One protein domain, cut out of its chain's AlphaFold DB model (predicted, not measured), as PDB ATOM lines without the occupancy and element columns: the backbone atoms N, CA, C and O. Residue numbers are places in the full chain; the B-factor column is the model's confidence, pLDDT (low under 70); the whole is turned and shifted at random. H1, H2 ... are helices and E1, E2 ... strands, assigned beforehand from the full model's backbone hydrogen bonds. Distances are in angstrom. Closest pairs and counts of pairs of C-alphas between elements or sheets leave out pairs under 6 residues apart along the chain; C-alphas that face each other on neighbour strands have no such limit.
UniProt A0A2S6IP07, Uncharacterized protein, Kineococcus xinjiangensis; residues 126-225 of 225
ATOM      1  N   ALA A 126      19.252  -0.836 -14.984       60.94
ATOM      2  CA  ALA A 126      19.013   0.037 -16.125       60.94
ATOM      3  C   ALA A 126      20.328   0.590 -16.689       60.94
ATOM      4  O   ALA A 126      20.440   0.761 -17.902       60.94
ATOM      5  N   ALA A 127      21.337   0.802 -15.838       60.53
ATOM      6  CA  ALA A 127      22.673   1.182 -16.283       60.53
ATOM      7  C   ALA A 127      23.332   0.069 -17.116       60.53
ATOM      8  O   ALA A 127      23.986   0.365 -18.108       60.53
ATOM      9  N   LEU A 128      23.094  -1.208 -16.787       62.91
ATOM     10  CA  LEU A 128      23.622  -2.359 -17.535       62.91
ATOM     11  C   LEU A 128      23.058  -2.503 -18.959       62.91
ATOM     12  O   LEU A 128      23.756  -3.010 -19.838       62.91
ATOM     13  N   GLU A 129      21.817  -2.077 -19.210       67.12
ATOM     14  CA  GLU A 129      21.106  -2.317 -20.483       67.12
ATOM     15  C   GLU A 129      21.694  -1.584 -21.702       67.12
ATOM     16  O   GLU A 129      21.262  -1.835 -22.825       67.12
ATOM     17  N   GLY A 130      22.682  -0.709 -21.512       61.19
ATOM     18  CA  GLY A 130      23.315   0.055 -22.592       61.19
ATOM     19  C   GLY A 130      24.840   0.064 -22.557       61.19
ATOM     20  O   GLY A 130      25.440   0.885 -23.238       61.19
ATOM     21  N   LEU A 131      25.482  -0.792 -21.758       63.59
ATOM     22  CA  LEU A 131      26.939  -0.760 -21.596       63.59
ATOM     23  C   LEU A 131      27.642  -1.781 -22.476       63.59
ATOM     24  O   LEU A 131      27.334  -2.962 -22.411       63.59
ATOM     25  N   HIS A 132      28.647  -1.345 -23.217       63.03
ATOM     26  CA  HIS A 132      29.680  -2.210 -23.768       63.03
ATOM     27  C   HIS A 132      30.990  -1.928 -23.047       63.03
ATOM     28  O   HIS A 132      31.426  -0.789 -22.915       63.03
ATOM     29  N   LEU A 133      31.634  -2.972 -22.567       63.88
ATOM     30  CA  LEU A 133      32.955  -2.903 -21.979       63.88
ATOM     31  C   LEU A 133      33.929  -3.379 -23.039       63.88
ATOM     32  O   LEU A 133      33.799  -4.485 -23.559       63.88
ATOM     33  N   VAL A 134      34.922  -2.556 -23.344       57.44
ATOM     34  CA  VAL A 134      36.069  -3.001 -24.123       57.44
ATOM     35  C   VAL A 134      37.176  -3.295 -23.126       57.44
ATOM     36  O   VAL A 134      37.745  -2.389 -22.517       57.44
ATOM     37  N   LEU A 135      37.435  -4.584 -22.928       61.16
ATOM     38  CA  LEU A 135      38.499  -5.076 -22.066       61.16
ATOM     39  C   LEU A 135      39.515  -5.815 -22.926       61.16
ATOM     40  O   LEU A 135      39.162  -6.776 -23.606       61.16
ATOM     41  N   ASP A 136      40.771  -5.382 -22.869       58.00
ATOM     42  CA  ASP A 136      41.876  -6.173 -23.398       58.00
ATOM     43  C   ASP A 136      42.329  -7.144 -22.303       58.00
ATOM     44  O   ASP A 136      42.963  -6.747 -21.319       58.00
ATOM     45  N   LEU A 137      41.890  -8.397 -22.424       59.66
ATOM     46  CA  LEU A 137      42.209  -9.479 -21.499       59.66
ATOM     47  C   LEU A 137      42.920 -10.593 -22.260       59.66
ATOM     48  O   LEU A 137      42.395 -11.144 -23.227       59.66
ATOM     49  N   HIS A 138      44.093 -10.980 -21.773       62.56
ATOM     50  CA  HIS A 138      44.799 -12.163 -22.240       62.56
ATOM     51  C   HIS A 138      44.627 -13.289 -21.218       62.56
ATOM     52  O   HIS A 138      45.065 -13.157 -20.074       62.56
ATOM     53  N   ASP A 139      43.990 -14.389 -21.622       67.88
ATOM     54  CA  ASP A 139      43.865 -15.590 -20.787       67.88
ATOM     55  C   ASP A 139      45.260 -16.169 -20.505       67.88
ATOM     56  O   ASP A 139      46.050 -16.391 -21.429       67.88
ATOM     57  N   LEU A 140      45.572 -16.375 -19.224       58.31
ATOM     58  CA  LEU A 140      46.849 -16.922 -18.763       58.31
ATOM     59  C   LEU A 140      46.784 -18.426 -18.464       58.31
ATOM     60  O   LEU A 140      47.726 -18.947 -17.876       58.31
ATOM     61  N   GLU A 141      45.725 -19.113 -18.912       58.62
ATOM     62  CA  GLU A 141      45.416 -20.529 -18.657       58.62
ATOM     63  C   GLU A 141      44.773 -20.794 -17.268       58.62
ATOM     64  O   GLU A 141      44.810 -19.945 -16.370       58.62
ATOM     65  N   PRO A 142      44.062 -21.934 -17.076       53.53
ATOM     66  CA  PRO A 142      43.291 -22.164 -15.859       53.53
ATOM     67  C   PRO A 142      44.171 -22.317 -14.619       53.53
ATOM     68  O   PRO A 142      45.195 -22.995 -14.646       53.53
ATOM     69  N   HIS A 143      43.694 -21.791 -13.489       47.88
ATOM     70  CA  HIS A 143      44.228 -22.182 -12.191       47.88
ATOM     71  C   HIS A 143      43.804 -23.631 -11.917       47.88
ATOM     72  O   HIS A 143      42.613 -23.918 -11.804       47.88
ATOM     73  N   GLU A 144      44.764 -24.552 -11.816       52.53
ATOM     74  CA  GLU A 144      44.515 -26.003 -11.751       52.53
ATOM     75  C   GLU A 144      43.665 -26.456 -10.543       52.53
ATOM     76  O   GLU A 144      43.196 -27.594 -10.508       52.53
ATOM     77  N   GLU A 145      43.422 -25.578  -9.564       55.41
ATOM     78  CA  GLU A 145      42.741 -25.925  -8.310       55.41
ATOM     79  C   GLU A 145      41.292 -25.418  -8.175       55.41
ATOM     80  O   GLU A 145      40.574 -25.908  -7.302       55.41
ATOM     81  N   ASP A 146      40.816 -24.501  -9.030       61.78
ATOM     82  CA  ASP A 146      39.446 -23.967  -8.931       61.78
ATOM     83  C   ASP A 146      38.826 -23.690 -10.309       61.78
ATOM     84  O   ASP A 146      39.185 -22.743 -11.002       61.78
ATOM     85  N   ALA A 147      37.840 -24.507 -10.695       66.56
ATOM     86  CA  ALA A 147      37.133 -24.375 -11.970       66.56
ATOM     87  C   ALA A 147      36.269 -23.102 -12.073       66.56
ATOM     88  O   ALA A 147      35.690 -22.848 -13.130       66.56
ATOM     89  N   THR A 148      36.134 -22.330 -10.990       77.56
ATOM     90  CA  THR A 148      35.317 -21.113 -10.955       77.56
ATOM     91  C   THR A 148      36.099 -19.830 -11.220       77.56
ATOM     92  O   THR A 148      35.464 -18.822 -11.532       77.56
ATOM     93  N   LEU A 149      37.437 -19.864 -11.179       82.88
ATOM     94  CA  LEU A 149      38.319 -18.713 -11.402       82.88
ATOM     95  C   LEU A 149      39.300 -18.957 -12.559       82.88
ATOM     96  O   LEU A 149      39.705 -20.084 -12.845       82.88
ATOM     97  N   ARG A 150      39.709 -17.876 -13.219       80.19
ATOM     98  CA  ARG A 150      40.690 -17.848 -14.309       80.19
ATOM     99  C   ARG A 150      41.663 -16.702 -14.085       80.19
ATOM    100  O   ARG A 150      41.236 -15.610 -13.714       80.19
ATOM    101  N   TRP A 151      42.949 -16.948 -14.317       82.69
ATOM    102  CA  TRP A 151      43.933 -15.874 -14.338       82.69
ATOM    103  C   TRP A 151      43.916 -15.206 -15.703       82.69
ATOM    104  O   TRP A 151      44.010 -15.869 -16.733       82.69
ATOM    105  N   VAL A 152      43.794 -13.887 -15.701       77.75
ATOM    106  CA  VAL A 152      43.871 -13.067 -16.905       77.75
ATOM    107  C   VAL A 152      44.908 -11.979 -16.701       77.75
ATOM    108  O   VAL A 152      45.103 -11.490 -15.586       77.75
ATOM    109  N   ARG A 153      45.571 -11.594 -17.785       74.75
ATOM    110  CA  ARG A 153      46.408 -10.401 -17.840       74.75
ATOM    111  C   ARG A 153      45.618  -9.271 -18.480       74.75
ATOM    112  O   ARG A 153      45.076  -9.458 -19.565       74.75
ATOM    113  N   THR A 154      45.561  -8.119 -17.828       70.88
ATOM    114  CA  THR A 154      44.958  -6.907 -18.391       70.88
ATOM    115  C   THR A 154      45.857  -6.307 -19.476       70.88
ATOM    116  O   THR A 154      47.058  -6.582 -19.518       70.88
ATOM    117  N   GLY A 155      45.308  -5.435 -20.326       56.31
ATOM    118  CA  GLY A 155      46.062  -4.738 -21.380       56.31
ATOM    119  C   GLY A 155      47.250  -3.895 -20.889       56.31
ATOM    120  O   GLY A 155      48.140  -3.577 -21.670       56.31
ATOM    121  N   VAL A 156      47.322  -3.577 -19.591       57.50
ATOM    122  CA  VAL A 156      48.475  -2.883 -18.974       57.50
ATOM    123  C   VAL A 156      49.368  -3.825 -18.156       57.50
ATOM    124  O   VAL A 156      50.233  -3.390 -17.403       57.50
ATOM    125  N   GLY A 157      49.180  -5.136 -18.318       62.47
ATOM    126  CA  GLY A 157      50.076  -6.165 -17.805       62.47
ATOM    127  C   GLY A 157      49.768  -6.677 -16.399       62.47
ATOM    128  O   GLY A 157      50.490  -7.558 -15.934       62.47
ATOM    129  N   ALA A 158      48.722  -6.183 -15.727       68.69
ATOM    130  CA  ALA A 158      48.348  -6.673 -14.401       68.69
ATOM    131  C   ALA A 158      47.723  -8.070 -14.494       68.69
ATOM    132  O   ALA A 158      46.879  -8.320 -15.349       68.69
ATOM    133  N   GLU A 159      48.121  -8.980 -13.608       80.25
ATOM    134  CA  GLU A 159      47.561 -10.332 -13.538       80.25
ATOM    135  C   GLU A 159      46.515 -10.398 -12.427       80.25
ATOM    136  O   GLU A 159      46.805 -10.078 -11.272       80.25
ATOM    137  N   ILE A 160      45.296 -10.813 -12.771       77.06
ATOM    138  CA  ILE A 160      44.157 -10.868 -11.851       77.06
ATOM    139  C   ILE A 160      43.410 -12.195 -11.990       77.06
ATOM    140  O   ILE A 160      43.332 -12.772 -13.076       77.06
ATOM    141  N   ALA A 161      42.834 -12.672 -10.887       83.81
ATOM    142  CA  ALA A 161      41.921 -13.808 -10.894       83.81
ATOM    143  C   ALA A 161      40.481 -13.304 -11.055       83.81
ATOM    144  O   ALA A 161      40.002 -12.527 -10.231       83.81
ATOM    145  N   VAL A 162      39.799 -13.757 -12.105       83.50
ATOM    146  CA  VAL A 162      38.428 -13.360 -12.457       83.50
ATOM    147  C   VAL A 162      37.554 -14.601 -12.526       83.50
ATOM    148  O   VAL A 162      38.000 -15.663 -12.966       83.50
ATOM    149  N   SER A 163      36.304 -14.501 -12.086       89.06
ATOM    150  CA  SER A 163      35.395 -15.638 -12.157       89.06
ATOM    151  C   SER A 163      34.998 -15.973 -13.596       89.06
ATOM    152  O   SER A 163      34.825 -15.105 -14.455       89.06
ATOM    153  N   VAL A 164      34.814 -17.265 -13.865       87.50
ATOM    154  CA  VAL A 164      34.383 -17.759 -15.181       87.50
ATOM    155  C   VAL A 164      33.054 -17.128 -15.623       87.50
ATOM    156  O   VAL A 164      32.981 -16.701 -16.773       87.50
ATOM    157  N   PRO A 165      32.014 -16.997 -14.768       89.38
ATOM    158  CA  PRO A 165      30.782 -16.312 -15.160       89.38
ATOM    159  C   PRO A 165      31.007 -14.864 -15.596       89.38
ATOM    160  O   PRO A 165      30.378 -14.429 -16.556       89.38
ATOM    161  N   THR A 166      31.914 -14.138 -14.935       87.06
ATOM    162  CA  THR A 166      32.288 -12.783 -15.348       87.06
ATOM    163  C   THR A 166      32.937 -12.799 -16.727       87.06
ATOM    164  O   THR A 166      32.489 -12.070 -17.600       87.06
ATOM    165  N   LEU A 167      33.919 -13.671 -16.973       86.06
ATOM    166  CA  LEU A 167      34.571 -13.760 -18.286       86.06
ATOM    167  C   LEU A 167      33.597 -14.102 -19.418       86.06
ATOM    168  O   LEU A 167      33.682 -13.501 -20.482       86.06
ATOM    169  N   LEU A 168      32.641 -15.003 -19.180       88.00
ATOM    170  CA  LEU A 168      31.594 -15.319 -20.157       88.00
ATOM    171  C   LEU A 168      30.728 -14.094 -20.475       88.00
ATOM    172  O   LEU A 168      30.396 -13.853 -21.630       88.00
ATOM    173  N   VAL A 169      30.369 -13.304 -19.460       88.56
ATOM    174  CA  VAL A 169      29.620 -12.059 -19.672       88.56
ATOM    175  C   VAL A 169      30.445 -11.074 -20.498       88.56
ATOM    176  O   VAL A 169      29.904 -10.464 -21.413       88.56
ATOM    177  N   LEU A 170      31.736 -10.926 -20.199       83.50
ATOM    178  CA  LEU A 170      32.629 -10.018 -20.920       83.50
ATOM    179  C   LEU A 170      32.837 -10.432 -22.382       83.50
ATOM    180  O   LEU A 170      32.898  -9.561 -23.244       83.50
ATOM    181  N   ASP A 171      32.896 -11.735 -22.659       84.94
ATOM    182  CA  ASP A 171      32.992 -12.287 -24.014       84.94
ATOM    183  C   ASP A 171      31.765 -11.906 -24.854       84.94
ATOM    184  O   ASP A 171      31.892 -11.239 -25.878       84.94
ATOM    185  N   HIS A 172      30.554 -12.190 -24.359       85.19
ATOM    186  CA  HIS A 172      29.322 -11.769 -25.038       85.19
ATOM    187  C   HIS A 172      29.187 -10.244 -25.125       85.19
ATOM    188  O   HIS A 172      28.634  -9.720 -26.091       85.19
ATOM    189  N   ASN A 173      29.700  -9.507 -24.138       84.38
ATOM    190  CA  ASN A 173      29.573  -8.056 -24.108       84.38
ATOM    191  C   ASN A 173      30.327  -7.332 -25.241       84.38
ATOM    192  O   ASN A 173      30.046  -6.163 -25.522       84.38
ATOM    193  N   GLN A 174      31.229  -8.028 -25.938       76.06
ATOM    194  CA  GLN A 174      31.853  -7.518 -27.160       76.06
ATOM    195  C   GLN A 174      30.823  -7.273 -28.273       76.06
ATOM    196  O   GLN A 174      30.953  -6.303 -29.020       76.06
ATOM    197  N   ASP A 175      29.775  -8.099 -28.337       80.31
ATOM    198  CA  ASP A 175      28.755  -8.059 -29.389       80.31
ATOM    199  C   ASP A 175      27.425  -7.449 -28.924       80.31
ATOM    200  O   ASP A 175      26.671  -6.900 -29.731       80.31
ATOM    201  N   GLU A 176      27.113  -7.520 -27.626       83.62
ATOM    202  CA  GLU A 176      25.835  -7.054 -27.080       83.62
ATOM    203  C   GLU A 176      25.977  -6.249 -25.779       83.62
ATOM    204  O   GLU A 176      26.963  -6.401 -25.059       83.62
ATOM    205  N   PRO A 177      25.003  -5.386 -25.431       79.12
ATOM    206  CA  PRO A 177      25.050  -4.642 -24.178       79.12
ATOM    207  C   PRO A 177      25.129  -5.567 -22.958       79.12
ATOM    208  O   PRO A 177      24.604  -6.678 -22.966       79.12
ATOM    209  N   LEU A 178      25.721  -5.093 -21.869       78.88
ATOM    210  CA  LEU A 178      26.110  -5.900 -20.713       78.88
ATOM    211  C   LEU A 178      24.901  -6.567 -20.045       78.88
ATOM    212  O   LEU A 178      24.967  -7.721 -19.627       78.88
ATOM    213  N   GLY A 179      23.757  -5.880 -20.010       82.31
ATOM    214  CA  GLY A 179      22.485  -6.456 -19.571       82.31
ATOM    215  C   GLY A 179      22.002  -7.614 -20.457       82.31
ATOM    216  O   GLY A 179      21.483  -8.607 -19.939       82.31
ATOM    217  N   ALA A 180      22.206  -7.529 -21.777       86.12
ATOM    218  CA  ALA A 180      21.925  -8.618 -22.711       86.12
ATOM    219  C   ALA A 180      22.915  -9.778 -22.529       86.12
ATOM    220  O   ALA A 180      22.459 -10.906 -22.346       86.12
ATOM    221  N   ALA A 181      24.213  -9.483 -22.405       88.94
ATOM    222  CA  ALA A 181      25.266 -10.462 -22.127       88.94
ATOM    223  C   ALA A 181      24.982 -11.284 -20.864       88.94
ATOM    224  O   ALA A 181      25.035 -12.514 -20.881       88.94
ATOM    225  N   VAL A 182      24.564 -10.631 -19.771       88.75
ATOM    226  CA  VAL A 182      24.146 -11.322 -18.539       88.75
ATOM    227  C   VAL A 182      22.992 -12.294 -18.803       88.75
ATOM    228  O   VAL A 182      23.026 -13.433 -18.331       88.75
ATOM    229  N   ARG A 183      21.968 -11.885 -19.564       91.38
ATOM    230  CA  ARG A 183      20.832 -12.761 -19.899       91.38
ATOM    231  C   ARG A 183      21.242 -13.926 -20.795       91.38
ATOM    232  O   ARG A 183      20.743 -15.035 -20.597       91.38
ATOM    233  N   THR A 184      22.125 -13.686 -21.760       92.50
ATOM    234  CA  THR A 184      22.659 -14.717 -22.652       92.50
ATOM    235  C   THR A 184      23.412 -15.768 -21.850       92.50
ATOM    236  O   THR A 184      23.056 -16.944 -21.927       92.50
ATOM    237  N   VAL A 185      24.319 -15.355 -20.959       91.38
ATOM    238  CA  VAL A 185      25.058 -16.270 -20.075       91.38
ATOM    239  C   VAL A 185      24.121 -17.079 -19.172       91.38
ATOM    240  O   VAL A 185      24.258 -18.297 -19.052       91.38
ATOM    241  N   VAL A 186      23.121 -16.437 -18.562       92.44
ATOM    242  CA  VAL A 186      22.102 -17.125 -17.747       92.44
ATOM    243  C   VAL A 186      21.384 -18.210 -18.548       92.44
ATOM    244  O   VAL A 186      21.219 -19.332 -18.065       92.44
ATOM    245  N   ARG A 187      20.971 -17.893 -19.780       95.62
ATOM    246  CA  ARG A 187      20.228 -18.806 -20.653       95.62
ATOM    247  C   ARG A 187      21.092 -19.964 -21.151       95.62
ATOM    248  O   ARG A 187      20.622 -21.097 -21.142       95.62
ATOM    249  N   GLU A 188      22.308 -19.687 -21.607       95.50
ATOM    250  CA  GLU A 188      23.180 -20.678 -22.249       95.50
ATOM    251  C   GLU A 188      23.819 -21.634 -21.244       95.50
ATOM    252  O   GLU A 188      23.895 -22.837 -21.497       95.50
ATOM    253  N   TYR A 189      24.203 -21.123 -20.075       90.25
ATOM    254  CA  TYR A 189      24.933 -21.890 -19.065       90.25
ATOM    255  C   TYR A 189      24.053 -22.330 -17.886       90.25
ATOM    256  O   TYR A 189      24.534 -22.986 -16.963       90.25
ATOM    257  N   GLY A 190      22.756 -21.993 -17.896       92.25
ATOM    258  CA  GLY A 190      21.796 -22.398 -16.863       92.25
ATOM    259  C   GLY A 190      22.104 -21.830 -15.473       92.25
ATOM    260  O   GLY A 190      21.752 -22.441 -14.460       92.25
ATOM    261  N   LEU A 191      22.789 -20.686 -15.411       90.75
ATOM    262  CA  LEU A 191      23.175 -20.024 -14.165       90.75
ATOM    263  C   LEU A 191      22.017 -19.189 -13.603       90.75
ATOM    264  O   LEU A 191      21.120 -18.765 -14.324       90.75
ATOM    265  N   GLN A 192      22.041 -18.906 -12.299       91.69
ATOM    266  CA  GLN A 192      21.107 -17.946 -11.710       91.69
ATOM    267  C   GLN A 192      21.573 -16.516 -11.990       91.69
ATOM    268  O   GLN A 192      22.720 -16.177 -11.711       91.69
ATOM    269  N   GLU A 193      20.675 -15.649 -12.461       87.88
ATOM    270  CA  GLU A 193      20.993 -14.247 -12.774       87.88
ATOM    271  C   GLU A 193      21.591 -13.491 -11.580       87.88
ATOM    272  O   GLU A 193      22.581 -12.779 -11.728       87.88
ATOM    273  N   LEU A 194      21.049 -13.708 -10.375       85.75
ATOM    274  CA  LEU A 194      21.584 -13.125  -9.143       85.75
ATOM    275  C   LEU A 194      23.050 -13.526  -8.911       85.75
ATOM    276  O   LEU A 194      23.851 -12.709  -8.473       85.75
ATOM    277  N   MET A 195      23.397 -14.774  -9.219       87.19
ATOM    278  CA  MET A 195      24.747 -15.301  -9.046       87.19
ATOM    279  C   MET A 195      25.709 -14.714 -10.081       87.19
ATOM    280  O   MET A 195      26.792 -14.279  -9.710       87.19
ATOM    281  N   VAL A 196      25.303 -14.636 -11.354       87.75
ATOM    282  CA  VAL A 196      26.104 -13.986 -12.409       87.75
ATOM    283  C   VAL A 196      26.383 -12.528 -12.044       87.75
ATOM    284  O   VAL A 196      27.522 -12.080 -12.108       87.75
ATOM    285  N   ARG A 197      25.366 -11.803 -11.569       83.25
ATOM    286  CA  ARG A 197      25.524 -10.418 -11.106       83.25
ATOM    287  C   ARG A 197      26.408 -10.295  -9.874       83.25
ATOM    288  O   ARG A 197      27.160  -9.335  -9.772       83.25
ATOM    289  N   HIS A 198      26.312 -11.239  -8.942       83.44
ATOM    290  CA  HIS A 198      27.165 -11.260  -7.760       83.44
ATOM    291  C   HIS A 198      28.640 -11.415  -8.137       83.44
ATOM    292  O   HIS A 198      29.469 -10.659  -7.645       83.44
ATOM    293  N   PHE A 199      28.948 -12.341  -9.047       85.94
ATOM    294  CA  PHE A 199      30.300 -12.527  -9.568       85.94
ATOM    295  C   PHE A 199      30.804 -11.301 -10.320       85.94
ATOM    296  O   PHE A 199      31.883 -10.803 -10.010       85.94
ATOM    297  N   LEU A 200      29.980 -10.750 -11.216       81.25
ATOM    298  CA  LEU A 200      30.314  -9.530 -11.940       81.25
ATOM    299  C   LEU A 200      30.643  -8.395 -10.968       81.25
ATOM    300  O   LEU A 200      31.659  -7.740 -11.137       81.25
ATOM    301  N   HIS A 201      29.833  -8.210  -9.922       76.00
ATOM    302  CA  HIS A 201      30.060  -7.205  -8.882       76.00
ATOM    303  C   HIS A 201      31.333  -7.452  -8.065       76.00
ATOM    304  O   HIS A 201      32.029  -6.500  -7.725       76.00
ATOM    305  N   GLN A 202      31.627  -8.709  -7.730       80.12
ATOM    306  CA  GLN A 202      32.812  -9.079  -6.959       80.12
ATOM    307  C   GLN A 202      34.101  -8.858  -7.750       80.12
ATOM    308  O   GLN A 202      35.091  -8.412  -7.177       80.12
ATOM    309  N   ASP A 203      34.086  -9.181  -9.041       80.44
ATOM    310  CA  ASP A 203      35.260  -9.089  -9.909       80.44
ATOM    311  C   ASP A 203      35.434  -7.687 -10.490       80.44
ATOM    312  O   ASP A 203      36.536  -7.316 -10.887       80.44
ATOM    313  N   TRP A 204      34.365  -6.886 -10.500       75.94
ATOM    314  CA  TRP A 204      34.369  -5.512 -10.990       75.94
ATOM    315  C   TRP A 204      35.510  -4.651 -10.433       75.94
ATOM    316  O   TRP A 204      36.121  -3.948 -11.212       75.94
ATOM    317  N   PRO A 205      35.858  -4.674  -9.133       69.88
ATOM    318  CA  PRO A 205      36.989  -3.922  -8.588       69.88
ATOM    319  C   PRO A 205      38.376  -4.428  -9.011       69.88
ATOM    320  O   PRO A 205      39.340  -3.689  -8.815       69.88
ATOM    321  N   LEU A 206      38.480  -5.684  -9.471       70.69
ATOM    322  CA  LEU A 206      39.725  -6.332  -9.921       70.69
ATOM    323  C   LEU A 206      39.966  -6.129 -11.421       70.69
ATOM    324  O   LEU A 206      41.064  -5.771 -11.837       70.69
ATOM    325  N   LEU A 207      38.887  -6.239 -12.205       69.75
ATOM    326  CA  LEU A 207      38.663  -5.376 -13.372       69.75
ATOM    327  C   LEU A 207      38.691  -3.911 -12.849       69.75
ATOM    328  O   LEU A 207      38.877  -3.724 -11.683       69.75
ATOM    329  N   LEU A 208      38.524  -2.805 -13.544       63.97
ATOM    330  CA  LEU A 208      38.597  -1.423 -12.977       63.97
ATOM    331  C   LEU A 208      39.765  -0.917 -12.058       63.97
ATOM    332  O   LEU A 208      39.938   0.300 -11.990       63.97
ATOM    333  N   GLY A 209      40.520  -1.729 -11.308       54.16
ATOM    334  CA  GLY A 209      41.524  -1.306 -10.321       54.16
ATOM    335  C   GLY A 209      42.781  -0.667 -10.924       54.16
ATOM    336  O   GLY A 209      42.905  -0.538 -12.143       54.16
ATOM    337  N   GLU A 210      43.729  -0.263 -10.062       43.91
ATOM    338  CA  GLU A 210      45.026   0.292 -10.491       43.91
ATOM    339  C   GLU A 210      45.729  -0.691 -11.435       43.91
ATOM    340  O   GLU A 210      46.118  -1.788 -11.033       43.91
ATOM    341  N   GLY A 211      45.873  -0.301 -12.703       41.94
ATOM    342  CA  GLY A 211      46.462  -1.160 -13.721       41.94
ATOM    343  C   GLY A 211      45.460  -2.002 -14.518       41.94
ATOM    344  O   GLY A 211      45.770  -3.133 -14.889       41.94
ATOM    345  N   GLY A 212      44.300  -1.467 -14.893       41.22
ATOM    346  CA  GLY A 212      43.749  -1.835 -16.199       41.22
ATOM    347  C   GLY A 212      43.595  -0.629 -17.103       41.22
ATOM    348  O   GLY A 212      43.223   0.463 -16.680       41.22
ATOM    349  N   GLY A 213      43.962  -0.828 -18.361       38.53
ATOM    350  CA  GLY A 213      43.567   0.065 -19.433       38.53
ATOM    351  C   GLY A 213      42.110  -0.248 -19.722       38.53
ATOM    352  O   GLY A 213      41.794  -1.372 -20.109       38.53
ATOM    353  N   TRP A 214      41.222   0.702 -19.462       54.31
ATOM    354  CA  TRP A 214      39.789   0.503 -19.643       54.31
ATOM    355  C   TRP A 214      39.278   1.440 -20.720       54.31
ATOM    356  O   TRP A 214      39.669   2.603 -20.783       54.31
ATOM    357  N   LEU A 215      38.338   0.936 -21.512       39.91
ATOM    358  CA  LEU A 215      37.490   1.752 -22.357       39.91
ATOM    359  C   LEU A 215      36.058   1.244 -22.173       39.91
ATOM    360  O   LEU A 215      35.682   0.180 -22.664       39.91
ATOM    361  N   VAL A 216      35.260   1.970 -21.392       46.81
ATOM    362  CA  VAL A 216      33.811   1.742 -21.362       46.81
ATOM    363  C   VAL A 216      33.244   2.427 -22.611       46.81
ATOM    364  O   VAL A 216      33.716   3.480 -23.018       46.81
ATOM    365  N   ARG A 217      32.286   1.813 -23.295       42.62
ATOM    366  CA  ARG A 217      31.511   2.453 -24.363       42.62
ATOM    367  C   ARG A 217      30.061   2.351 -23.968       42.62
ATOM    368  O   ARG A 217      29.568   1.251 -23.715       42.62
ATOM    369  N   THR A 218      29.348   3.464 -23.926       44.25
ATOM    370  CA  THR A 218      27.896   3.334 -23.949       44.25
ATOM    371  C   THR A 218      27.516   2.933 -25.371       44.25
ATOM    372  O   THR A 218      28.023   3.484 -26.346       44.25
ATOM    373  N   ALA A 219      26.695   1.891 -25.539       42.81
ATOM    374  CA  ALA A 219      26.031   1.718 -26.820       42.81
ATOM    375  C   ALA A 219      25.209   2.984 -27.014       42.81
ATOM    376  O   ALA A 219      24.260   3.209 -26.259       42.81
ATOM    377  N   ALA A 220      25.577   3.797 -28.007       38.00
ATOM    378  CA  ALA A 220      24.735   4.885 -28.460       38.00
ATOM    379  C   ALA A 220      23.328   4.313 -28.634       38.00
ATOM    380  O   ALA A 220      23.104   3.445 -29.484       38.00
ATOM    381  N   VAL A 221      22.396   4.740 -27.777       35.88
ATOM    382  CA  VAL A 221      20.992   4.370 -27.915       35.88
ATOM    383  C   VAL A 221      20.617   4.806 -29.328       35.88
ATOM    384  O   VAL A 221      20.706   6.005 -29.610       35.88
ATOM    385  N   PRO A 222      20.261   3.888 -30.248       29.92
ATOM    386  CA  PRO A 222      19.892   4.304 -31.586       29.92
ATOM    387  C   PRO A 222      18.740   5.289 -31.431       29.92
ATOM    388  O   PRO A 222      17.725   4.969 -30.801       29.92
ATOM    389  N   ALA A 223      18.940   6.510 -31.938       28.55
ATOM    390  CA  ALA A 223      17.914   7.534 -31.945       28.55
ATOM    391  C   ALA A 223      16.648   6.884 -32.503       28.55
ATOM    392  O   ALA A 223      16.659   6.371 -33.624       28.55
ATOM    393  N   ARG A 224      15.591   6.815 -31.687       32.47
ATOM    394  CA  ARG A 224      14.301   6.285 -32.128       32.47
ATOM    395  C   ARG A 224      13.827   7.162 -33.288       32.47
ATOM    396  O   ARG A 224      13.367   8.275 -33.049       32.47
ATOM    397  N   THR A 225      14.007   6.678 -34.513       36.31
ATOM    398  CA  THR A 225      13.360   7.197 -35.725       36.31
ATOM    399  C   THR A 225      11.877   6.889 -35.702       36.31
ATOM    400  O   THR A 225      11.541   5.745 -35.313       36.31
TER     401      THR A 225
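AT A GLANCE: This is residues 126 to 225 of the 225 residues of an uncharacterized protein of Kineococcus xinjiangensis (UniProt A0A2S6IP07). Three helices cross one another in a cluster with H1 in the middle of the domain, while a strongly twisted sheet E2 E3 E4 stands at one end of the cluster and a two-stranded ribbon, E1 and E5, runs along a side of it. E1 packs on H1 and on the beginning of H2, and turns into E2, linking ribbon and sheet; the tail 219 to 225 extends beyond the ribbon. The printed part has 100 residues, with five named strands and three named helices in the order E1 E2 E3 E4 H1 H2 H3 E5; both sheets are antiparallel, and the class is mixed, helices and strands. The whole is compact, with a radius of gyration of the C-alphas of 13.8 A, yet elongated in outline, spanning 51 by 32 by 18 A.

HOW THE PARTS SIT: E1, residues 131 to 135, is the antiparallel neighbour of E5, residues 214 to 218, with N 132 and O 217 2.8 A apart. E1 runs on into E2, residues 137 to 142, across a break of 1 residue, at 69 degrees. E2, E3, residues 149 to 154, and E4, residues 159 to 163, form a meander, each strand the antiparallel neighbour of the one before, and two hairpins. N 138 and O 153 are 2.9 A apart across E2 and E3, and N 150 and O 162 are 2.8 A apart across E3 and E4. H1, residues 164 to 173, is on one face of this sheet, at a height of 9.7 A over the sheet and over none of its strands, in two layers, a sheet with a helix on one face. The closest C-alphas of E1 and H1, those of His 132 and Asn 173, are 5.9 A apart. H1 touches H2, residues 178 to 189, at a steep tilt of 55 degrees, opposite ways, with the C-alphas of His 172 and Ala 181 closest at 5.2 A. H3, residues 193 to 203, touches H1 about perpendicular, at 84 degrees, with the C-alphas of Thr 166 and Leu 200 closest at 5.1 A. H2 touches H3 with residues 182 to 186 alone, at a steep tilt of 61 degrees, opposite ways; the closest C-alphas, those of Val 186 and Glu 193, are 5.9 A apart. H3 only grazes the sheet E2 E3 E4, with its residues 196 to 203. In H1, H2 and H3 every O i to N i+4 pair is within hydrogen-bond range.

IN THESE COORDINATES: E1 begins at C-alpha 131, (26.939, -0.760, -21.596). E3 is 15.2 A from first to last C-alpha, H1 14.0 A, H2 16.1 A and H3 15.4 A. E5 ends at C-alpha 218, (27.896, 3.334, -23.949).

THE WHOLE: The two C-alphas farthest apart, those of Glu 145 and Thr 225, are 52.1 A apart. The printed part has no cut, and no link is long. Mean pLDDT of the printed part is 70.2; residues 126 to 147, 155 to 158, 205 and 207 to 225 are under 70.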